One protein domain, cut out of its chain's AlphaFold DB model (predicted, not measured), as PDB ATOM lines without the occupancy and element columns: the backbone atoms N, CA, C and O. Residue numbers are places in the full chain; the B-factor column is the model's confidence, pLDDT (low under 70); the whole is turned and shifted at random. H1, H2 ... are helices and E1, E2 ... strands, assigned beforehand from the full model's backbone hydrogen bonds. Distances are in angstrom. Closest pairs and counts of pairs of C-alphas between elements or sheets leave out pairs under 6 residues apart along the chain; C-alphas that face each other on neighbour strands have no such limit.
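What this domain is: This is residues 261 to 317 of the 325 residues of the protein "Site-specific DNA-methyltransferase (adenine-specific)" of Helicobacter pylori NQ4216 (UniProt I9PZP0). With little regular structure, two small strand hairpins, E1-E2 and E3-E4, sit at opposite ends of an elongated model, joined by the long loop of residues 272 to 293; the short helix H1 lies between the hairpins in space, its centre the nearest of the named elements to the mean of the C-alphas at 12.9 A, though along the chain the order is E1, E2, E3, E4, H1. The printed part has 57 residues, under half of them in named elements, and the class is mostly strand; both two-stranded sheets are antiparallel. The whole is extended, radius of gyration of the C-alphas 16.5 A, spanning 48 by 27 by 20 A.

Where its parts are: Find C-alpha 261 at (164.008, 161.540, 209.588), where E1, residues 261 to 264, begins; E2, 267 to 271, runs 13.3 A. Look next at E3, 294 to 297, E4, 304 to 307, and H1, 312 to 315, ending at (147.605, 176.971, 202.433).

How they stand to each other: In hairpin E1 and E2, find N 262 and O 269 within hydrogen-bond range, 2.8 A; in hairpin E3 and E4, N 294 and O 307, 2.8 A. E2 and E3 are apart. H1 follows E4 by a tight link and is too short for an O i to N i+4 pair; its one O i to N i+3 pair is not within range.

The domain as a whole: The farthest C-alphas, Asn 265 and Thr 301, are 50.5 A apart. The printed part has no cut. Confidence is under 70 at residues 267, 271 to 285 and 287 to 288.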
ATOM      1  N   VAL A 261     164.916 160.931 208.612       77.56
ATOM      2  CA  VAL A 261     164.008 161.540 209.588       77.56
ATOM      3  C   VAL A 261     163.498 160.446 210.518       77.56
ATOM      4  O   VAL A 261     163.010 159.420 210.048       77.56
ATOM      5  N   PHE A 262     163.602 160.671 211.823       79.62
ATOM      6  CA  PHE A 262     163.094 159.775 212.862       79.62
ATOM      7  C   PHE A 262     162.105 160.537 213.741       79.62
ATOM      8  O   PHE A 262     162.289 161.728 213.977       79.62
ATOM      9  N   CYS A 263     161.066 159.859 214.227       75.19
ATOM     10  CA  CYS A 263     160.106 160.423 215.169       75.19
ATOM     11  C   CYS A 263     160.167 159.628 216.477       75.19
ATOM     12  O   CYS A 263     160.008 158.408 216.459       75.19
ATOM     13  N   GLU A 264     160.407 160.311 217.593       85.69
ATOM     14  CA  GLU A 264     160.394 159.725 218.934       85.69
ATOM     15  C   GLU A 264     159.688 160.695 219.891       85.69
ATOM     16  O   GLU A 264     160.072 161.860 219.991       85.69
ATOM     17  N   ASN A 265     158.645 160.229 220.590       88.25
ATOM     18  CA  ASN A 265     157.860 161.030 221.545       88.25
ATOM     19  C   ASN A 265     157.364 162.378 220.971       88.25
ATOM     20  O   ASN A 265     157.587 163.427 221.577       88.25
ATOM     21  N   ASP A 266     156.746 162.351 219.783       81.75
ATOM     22  CA  ASP A 266     156.258 163.528 219.038       81.75
ATOM     23  C   ASP A 266     157.341 164.561 218.662       81.75
ATOM     24  O   ASP A 266     157.042 165.711 218.333       81.75
ATOM     25  N   LYS A 267     158.620 164.163 218.682       65.31
ATOM     26  CA  LYS A 267     159.751 164.988 218.239       65.31
ATOM     27  C   LYS A 267     160.418 164.384 217.012       65.31
ATOM     28  O   LYS A 267     160.686 163.185 216.967       65.31
ATOM     29  N   TYR A 268     160.728 165.239 216.040       75.25
ATOM     30  CA  TYR A 268     161.455 164.867 214.829       75.25
ATOM     31  C   TYR A 268     162.965 165.051 215.006       75.25
ATOM     32  O   TYR A 268     163.433 166.103 215.445       75.25
ATOM     33  N   TYR A 269     163.722 164.035 214.606       74.94
ATOM     34  CA  TYR A 269     165.178 163.994 214.609       74.94
ATOM     35  C   TYR A 269     165.671 163.792 213.182       74.94
ATOM     36  O   TYR A 269     165.102 163.006 212.425       74.94
ATOM     37  N   TYR A 270     166.747 164.483 212.819       74.94
ATOM     38  CA  TYR A 270     167.285 164.469 211.465       74.94
ATOM     39  C   TYR A 270     168.744 163.998 211.485       74.94
ATOM     40  O   TYR A 270     169.606 164.680 212.034       74.94
ATOM     41  N   GLU A 271     169.037 162.855 210.867       69.75
ATOM     42  CA  GLU A 271     170.406 162.368 210.638       69.75
ATOM     43  C   GLU A 271     170.832 162.742 209.212       69.75
ATOM     44  O   GLU A 271     170.098 162.515 208.249       69.75
ATOM     45  N   GLY A 272     172.006 163.363 209.065       66.62
ATOM     46  CA  GLY A 272     172.484 163.889 207.776       66.62
ATOM     47  C   GLY A 272     171.914 165.264 207.391       66.62
ATOM     48  O   GLY A 272     172.237 165.799 206.326       66.62
ATOM     49  N   ALA A 273     171.094 165.882 208.250       64.75
ATOM     50  CA  ALA A 273     170.750 167.297 208.124       64.75
ATOM     51  C   ALA A 273     171.919 168.186 208.580       64.75
ATOM     52  O   ALA A 273     172.673 167.836 209.484       64.75
ATOM     53  N   GLY A 274     172.086 169.344 207.937       60.88
ATOM     54  CA  GLY A 274     173.077 170.331 208.369       60.88
ATOM     55  C   GLY A 274     172.688 170.971 209.707       60.88
ATOM     56  O   GLY A 274     171.512 170.995 210.060       60.88
ATOM     57  N   LEU A 275     173.675 171.521 210.425       56.75
ATOM     58  CA  LEU A 275     173.455 172.342 211.632       56.75
ATOM     59  C   LEU A 275     172.733 173.654 211.309       56.75
ATOM     60  O   LEU A 275     171.949 174.164 212.106       56.75
ATOM     61  N   SER A 276     172.981 174.196 210.117       54.03
ATOM     62  CA  SER A 276     172.054 175.129 209.502       54.03
ATOM     63  C   SER A 276     170.884 174.326 208.946       54.03
ATOM     64  O   SER A 276     171.087 173.287 208.315       54.03
ATOM     65  N   MET A 277     169.661 174.822 209.137       49.84
ATOM     66  CA  MET A 277     168.468 174.375 208.417       49.84
ATOM     67  C   MET A 277     168.670 174.580 206.905       49.84
ATOM     68  O   MET A 277     168.111 175.489 206.297       49.84
ATOM     69  N   GLY A 278     169.507 173.757 206.273       50.69
ATOM     70  CA  GLY A 278     169.780 173.740 204.841       50.69
ATOM     71  C   GLY A 278     168.611 173.099 204.107       50.69
ATOM     72  O   GLY A 278     168.778 172.031 203.516       50.69
ATOM     73  N   GLY A 279     167.441 173.728 204.238       48.59
ATOM     74  CA  GLY A 279     166.132 173.211 203.850       48.59
ATOM     75  C   GLY A 279     165.194 172.960 205.033       48.59
ATOM     76  O   GLY A 279     164.510 171.950 205.036       48.59
ATOM     77  N   GLY A 280     165.195 173.820 206.056       38.78
ATOM     78  CA  GLY A 280     164.206 173.730 207.131       38.78
ATOM     79  C   GLY A 280     162.764 173.831 206.647       38.78
ATOM     80  O   GLY A 280     162.543 174.247 205.509       38.78
ATOM     81  N   ASP A 281     161.812 173.557 207.541       46.56
ATOM     82  CA  ASP A 281     160.345 173.648 207.383       46.56
ATOM     83  C   ASP A 281     159.802 174.825 206.548       46.56
ATOM     84  O   ASP A 281     158.677 174.772 206.075       46.56
ATOM     85  N   GLY A 282     160.589 175.858 206.247       50.47
ATOM     86  CA  GLY A 282     160.271 176.868 205.238       50.47
ATOM     87  C   GLY A 282     160.129 176.362 203.791       50.47
ATOM     88  O   GLY A 282     159.985 177.181 202.900       50.47
ATOM     89  N   GLY A 283     160.215 175.070 203.487       53.50
ATOM     90  CA  GLY A 283     159.918 174.564 202.139       53.50
ATOM     91  C   GLY A 283     158.440 174.245 201.893       53.50
ATOM     92  O   GLY A 283     158.027 174.199 200.736       53.50
ATOM     93  N   SER A 284     157.657 173.997 202.951       65.38
ATOM     94  CA  SER A 284     156.250 173.627 202.803       65.38
ATOM     95  C   SER A 284     155.426 174.828 202.364       65.38
ATOM     96  O   SER A 284     155.732 175.982 202.683       65.38
ATOM     97  N   LEU A 285     154.348 174.551 201.640       69.00
ATOM     98  CA  LEU A 285     153.436 175.601 201.232       69.00
ATOM     99  C   LEU A 285     152.798 176.310 202.438       69.00
ATOM    100  O   LEU A 285     152.611 177.520 202.406       69.00
ATOM    101  N   GLU A 286     152.567 175.582 203.525       71.69
ATOM    102  CA  GLU A 286     152.081 176.112 204.800       71.69
ATOM    103  C   GLU A 286     152.997 177.189 205.392       71.69
ATOM    104  O   GLU A 286     152.534 178.250 205.812       71.69
ATOM    105  N   ASN A 287     154.311 176.966 205.331       68.19
ATOM    106  CA  ASN A 287     155.302 177.899 205.857       68.19
ATOM    107  C   ASN A 287     155.732 178.971 204.836       68.19
ATOM    108  O   ASN A 287     156.273 180.009 205.228       68.19
ATOM    109  N   ARG A 288     155.507 178.751 203.529       69.31
ATOM    110  CA  ARG A 288     155.791 179.701 202.433       69.31
ATOM    111  C   ARG A 288     154.683 179.710 201.368       69.31
ATOM    112  O   ARG A 288     154.921 179.340 200.212       69.31
ATOM    113  N   PRO A 289     153.484 180.212 201.705       74.50
ATOM    114  CA  PRO A 289     152.306 180.128 200.835       74.50
ATOM    115  C   PRO A 289     152.421 180.966 199.555       74.50
ATOM    116  O   PRO A 289     151.625 180.830 198.633       74.50
ATOM    117  N   ASN A 290     153.422 181.837 199.462       73.00
ATOM    118  CA  ASN A 290     153.738 182.641 198.287       73.00
ATOM    119  C   ASN A 290     154.720 181.969 197.306       73.00
ATOM    120  O   ASN A 290     155.088 182.618 196.328       73.00
ATOM    121  N   LEU A 291     155.184 180.741 197.574       75.06
ATOM    122  CA  LEU A 291     156.222 180.065 196.782       75.06
ATOM    123  C   LEU A 291     155.821 178.691 196.209       75.06
ATOM    124  O   LEU A 291     156.690 177.994 195.687       75.06
ATOM    125  N   GLY A 292     154.548 178.288 196.266       75.75
ATOM    126  CA  GLY A 292     154.065 177.097 195.556       75.75
ATOM    127  C   GLY A 292     153.472 177.434 194.190       75.75
ATOM    128  O   GLY A 292     152.877 178.489 194.013       75.75
ATOM    129  N   TYR A 293     153.627 176.532 193.220       81.56
ATOM    130  CA  TYR A 293     153.100 176.686 191.863       81.56
ATOM    131  C   TYR A 293     152.539 175.350 191.374       81.56
ATOM    132  O   TYR A 293     153.195 174.316 191.501       81.56
ATOM    133  N   THR A 294     151.363 175.388 190.761       81.44
ATOM    134  CA  THR A 294     150.768 174.274 190.025       81.44
ATOM    135  C   THR A 294     151.294 174.295 188.597       81.44
ATOM    136  O   THR A 294     151.272 175.327 187.923       81.44
ATOM    137  N   PHE A 295     151.802 173.157 188.127       82.94
ATOM    138  CA  PHE A 295     152.331 173.025 186.774       82.94
ATOM    139  C   PHE A 295     151.296 172.374 185.865       82.94
ATOM    140  O   PHE A 295     150.971 171.199 186.021       82.94
ATOM    141  N   TYR A 296     150.830 173.122 184.870       83.56
ATOM    142  CA  TYR A 296     149.961 172.594 183.826       83.56
ATOM    143  C   TYR A 296     150.798 172.158 182.632       83.56
ATOM    144  O   TYR A 296     151.602 172.936 182.115       83.56
ATOM    145  N   TYR A 297     150.598 170.920 182.187       87.44
ATOM    146  CA  TYR A 297     151.294 170.355 181.038       87.44
ATOM    147  C   TYR A 297     150.332 170.143 179.870       87.44
ATOM    148  O   TYR A 297     149.336 169.431 179.998       87.44
ATOM    149  N   ASN A 298     150.646 170.730 178.713       89.25
ATOM    150  CA  ASN A 298     149.917 170.463 177.478       89.25
ATOM    151  C   ASN A 298     150.581 169.304 176.724       89.25
ATOM    152  O   ASN A 298     151.682 169.428 176.188       89.25
ATOM    153  N   SER A 299     149.893 168.167 176.646       88.62
ATOM    154  CA  SER A 299     150.446 166.940 176.066       88.62
ATOM    155  C   SER A 299     150.699 167.009 174.555       88.62
ATOM    156  O   SER A 299     151.555 166.261 174.064       88.62
ATOM    157  N   MET A 300     150.003 167.902 173.838       84.56
ATOM    158  CA  MET A 300     150.110 168.079 172.386       84.56
ATOM    159  C   MET A 300     151.228 169.047 172.001       84.56
ATOM    160  O   MET A 300     152.032 168.718 171.134       84.56
ATOM    161  N   THR A 301     151.310 170.212 172.651       90.94
ATOM    162  CA  THR A 301     152.351 171.215 172.346       90.94
ATOM    163  C   THR A 301     153.651 170.982 173.113       90.94
ATOM    164  O   THR A 301     154.681 171.521 172.732       90.94
ATOM    165  N   LYS A 302     153.617 170.132 174.152       86.12
ATOM    166  CA  LYS A 302     154.709 169.847 175.099       86.12
ATOM    167  C   LYS A 302     155.070 171.008 176.032       86.12
ATOM    168  O   LYS A 302     156.042 170.890 176.775       86.12
ATOM    169  N   ASP A 303     154.271 172.068 176.057       84.38
ATOM    170  CA  ASP A 303     154.510 173.215 176.932       84.38
ATOM    171  C   ASP A 303     154.151 172.918 178.391       84.38
ATOM    172  O   ASP A 303     153.179 172.217 178.692       84.38
ATOM    173  N   ILE A 304     154.918 173.518 179.300       86.94
ATOM    174  CA  ILE A 304     154.666 173.519 180.741       86.94
ATOM    175  C   ILE A 304     154.445 174.964 181.187       86.94
ATOM    176  O   ILE A 304     155.278 175.830 180.918       86.94
ATOM    177  N   LYS A 305     153.353 175.218 181.912       83.69
ATOM    178  CA  LYS A 305     153.053 176.534 182.486       83.69
ATOM    179  C   LYS A 305     152.875 176.452 184.009       83.69
ATOM    180  O   LYS A 305     151.915 175.823 184.455       83.69
ATOM    181  N   PRO A 306     153.746 177.101 184.803       79.00
ATOM    182  CA  PRO A 306     153.543 177.249 186.242       79.00
ATOM    183  C   PRO A 306     152.548 178.374 186.555       79.00
ATOM    184  O   PRO A 306     152.642 179.462 185.981       79.00
ATOM    185  N   ILE A 307     151.613 178.137 187.477       81.81
ATOM    186  CA  ILE A 307     150.636 179.128 187.957       81.81
ATOM    187  C   ILE A 307     150.459 178.968 189.474       81.81
ATOM    188  O   ILE A 307     150.406 177.851 189.968       81.81
ATOM    189  N   MET A 308     150.359 180.071 190.223       81.25
ATOM    190  CA  MET A 308     149.894 180.024 191.618       81.25
ATOM    191  C   MET A 308     148.372 180.149 191.639       81.25
ATOM    192  O   MET A 308     147.852 181.232 191.371       81.25
ATOM    193  N   ASP A 309     147.664 179.065 191.924       82.00
ATOM    194  CA  ASP A 309     146.205 178.982 191.776       82.00
ATOM    195  C   ASP A 309     145.474 178.462 193.024       82.00
ATOM    196  O   ASP A 309     144.332 178.024 192.937       82.00
ATOM    197  N   TYR A 310     146.100 178.577 194.197       76.44
ATOM    198  CA  TYR A 310     145.515 178.235 195.496       76.44
ATOM    199  C   TYR A 310     145.446 179.453 196.435       76.44
ATOM    200  O   TYR A 310     146.160 180.447 196.255       76.44
ATOM    201  N   ASP A 311     144.597 179.371 197.464       81.94
ATOM    202  CA  ASP A 311     144.476 180.404 198.496       81.94
ATOM    203  C   ASP A 311     145.624 180.318 199.517       81.94
ATOM    204  O   ASP A 311     145.945 179.255 200.052       81.94
ATOM    205  N   ARG A 312     146.264 181.460 199.787       79.75
ATOM    206  CA  ARG A 312     147.463 181.535 200.633       79.75
ATOM    207  C   ARG A 312     147.176 181.401 202.123       79.75
ATOM    208  O   ARG A 312     148.070 180.989 202.854       79.75
ATOM    209  N   GLU A 313     145.999 181.801 202.588       78.06
ATOM    210  CA  GLU A 313     145.618 181.689 203.998       78.06
ATOM    211  C   GLU A 313     145.115 180.286 204.330       78.06
ATOM    212  O   GLU A 313     145.362 179.797 205.432       78.06
ATOM    213  N   ASP A 314     144.484 179.614 203.369       76.69
ATOM    214  CA  ASP A 314     144.131 178.199 203.503       76.69
ATOM    215  C   ASP A 314     145.365 177.298 203.400       76.69
ATOM    216  O   ASP A 314     145.504 176.348 204.172       76.69
ATOM    217  N   ALA A 315     146.318 177.651 202.532       74.50
ATOM    218  CA  ALA A 315     147.605 176.971 202.433       74.50
ATOM    219  C   ALA A 315     148.380 176.942 203.762       74.50
ATOM    220  O   ALA A 315     149.060 175.962 204.036       74.50
ATOM    221  N   LYS A 316     148.239 177.973 204.611       75.00
ATOM    222  CA  LYS A 316     148.827 178.031 205.967       75.00
ATOM    223  C   LYS A 316     148.166 177.097 206.985       75.00
ATOM    224  O   LYS A 316     148.627 177.029 208.118       75.00
ATOM    225  N   LYS A 317     147.039 176.471 206.644       73.94
ATOM    226  CA  LYS A 317     146.240 175.650 207.569       73.94
ATOM    227  C   LYS A 317     146.130 174.197 207.118       73.94
ATOM    228  O   LYS A 317     145.810 173.335 207.935       73.94
TER     229      LYS A 317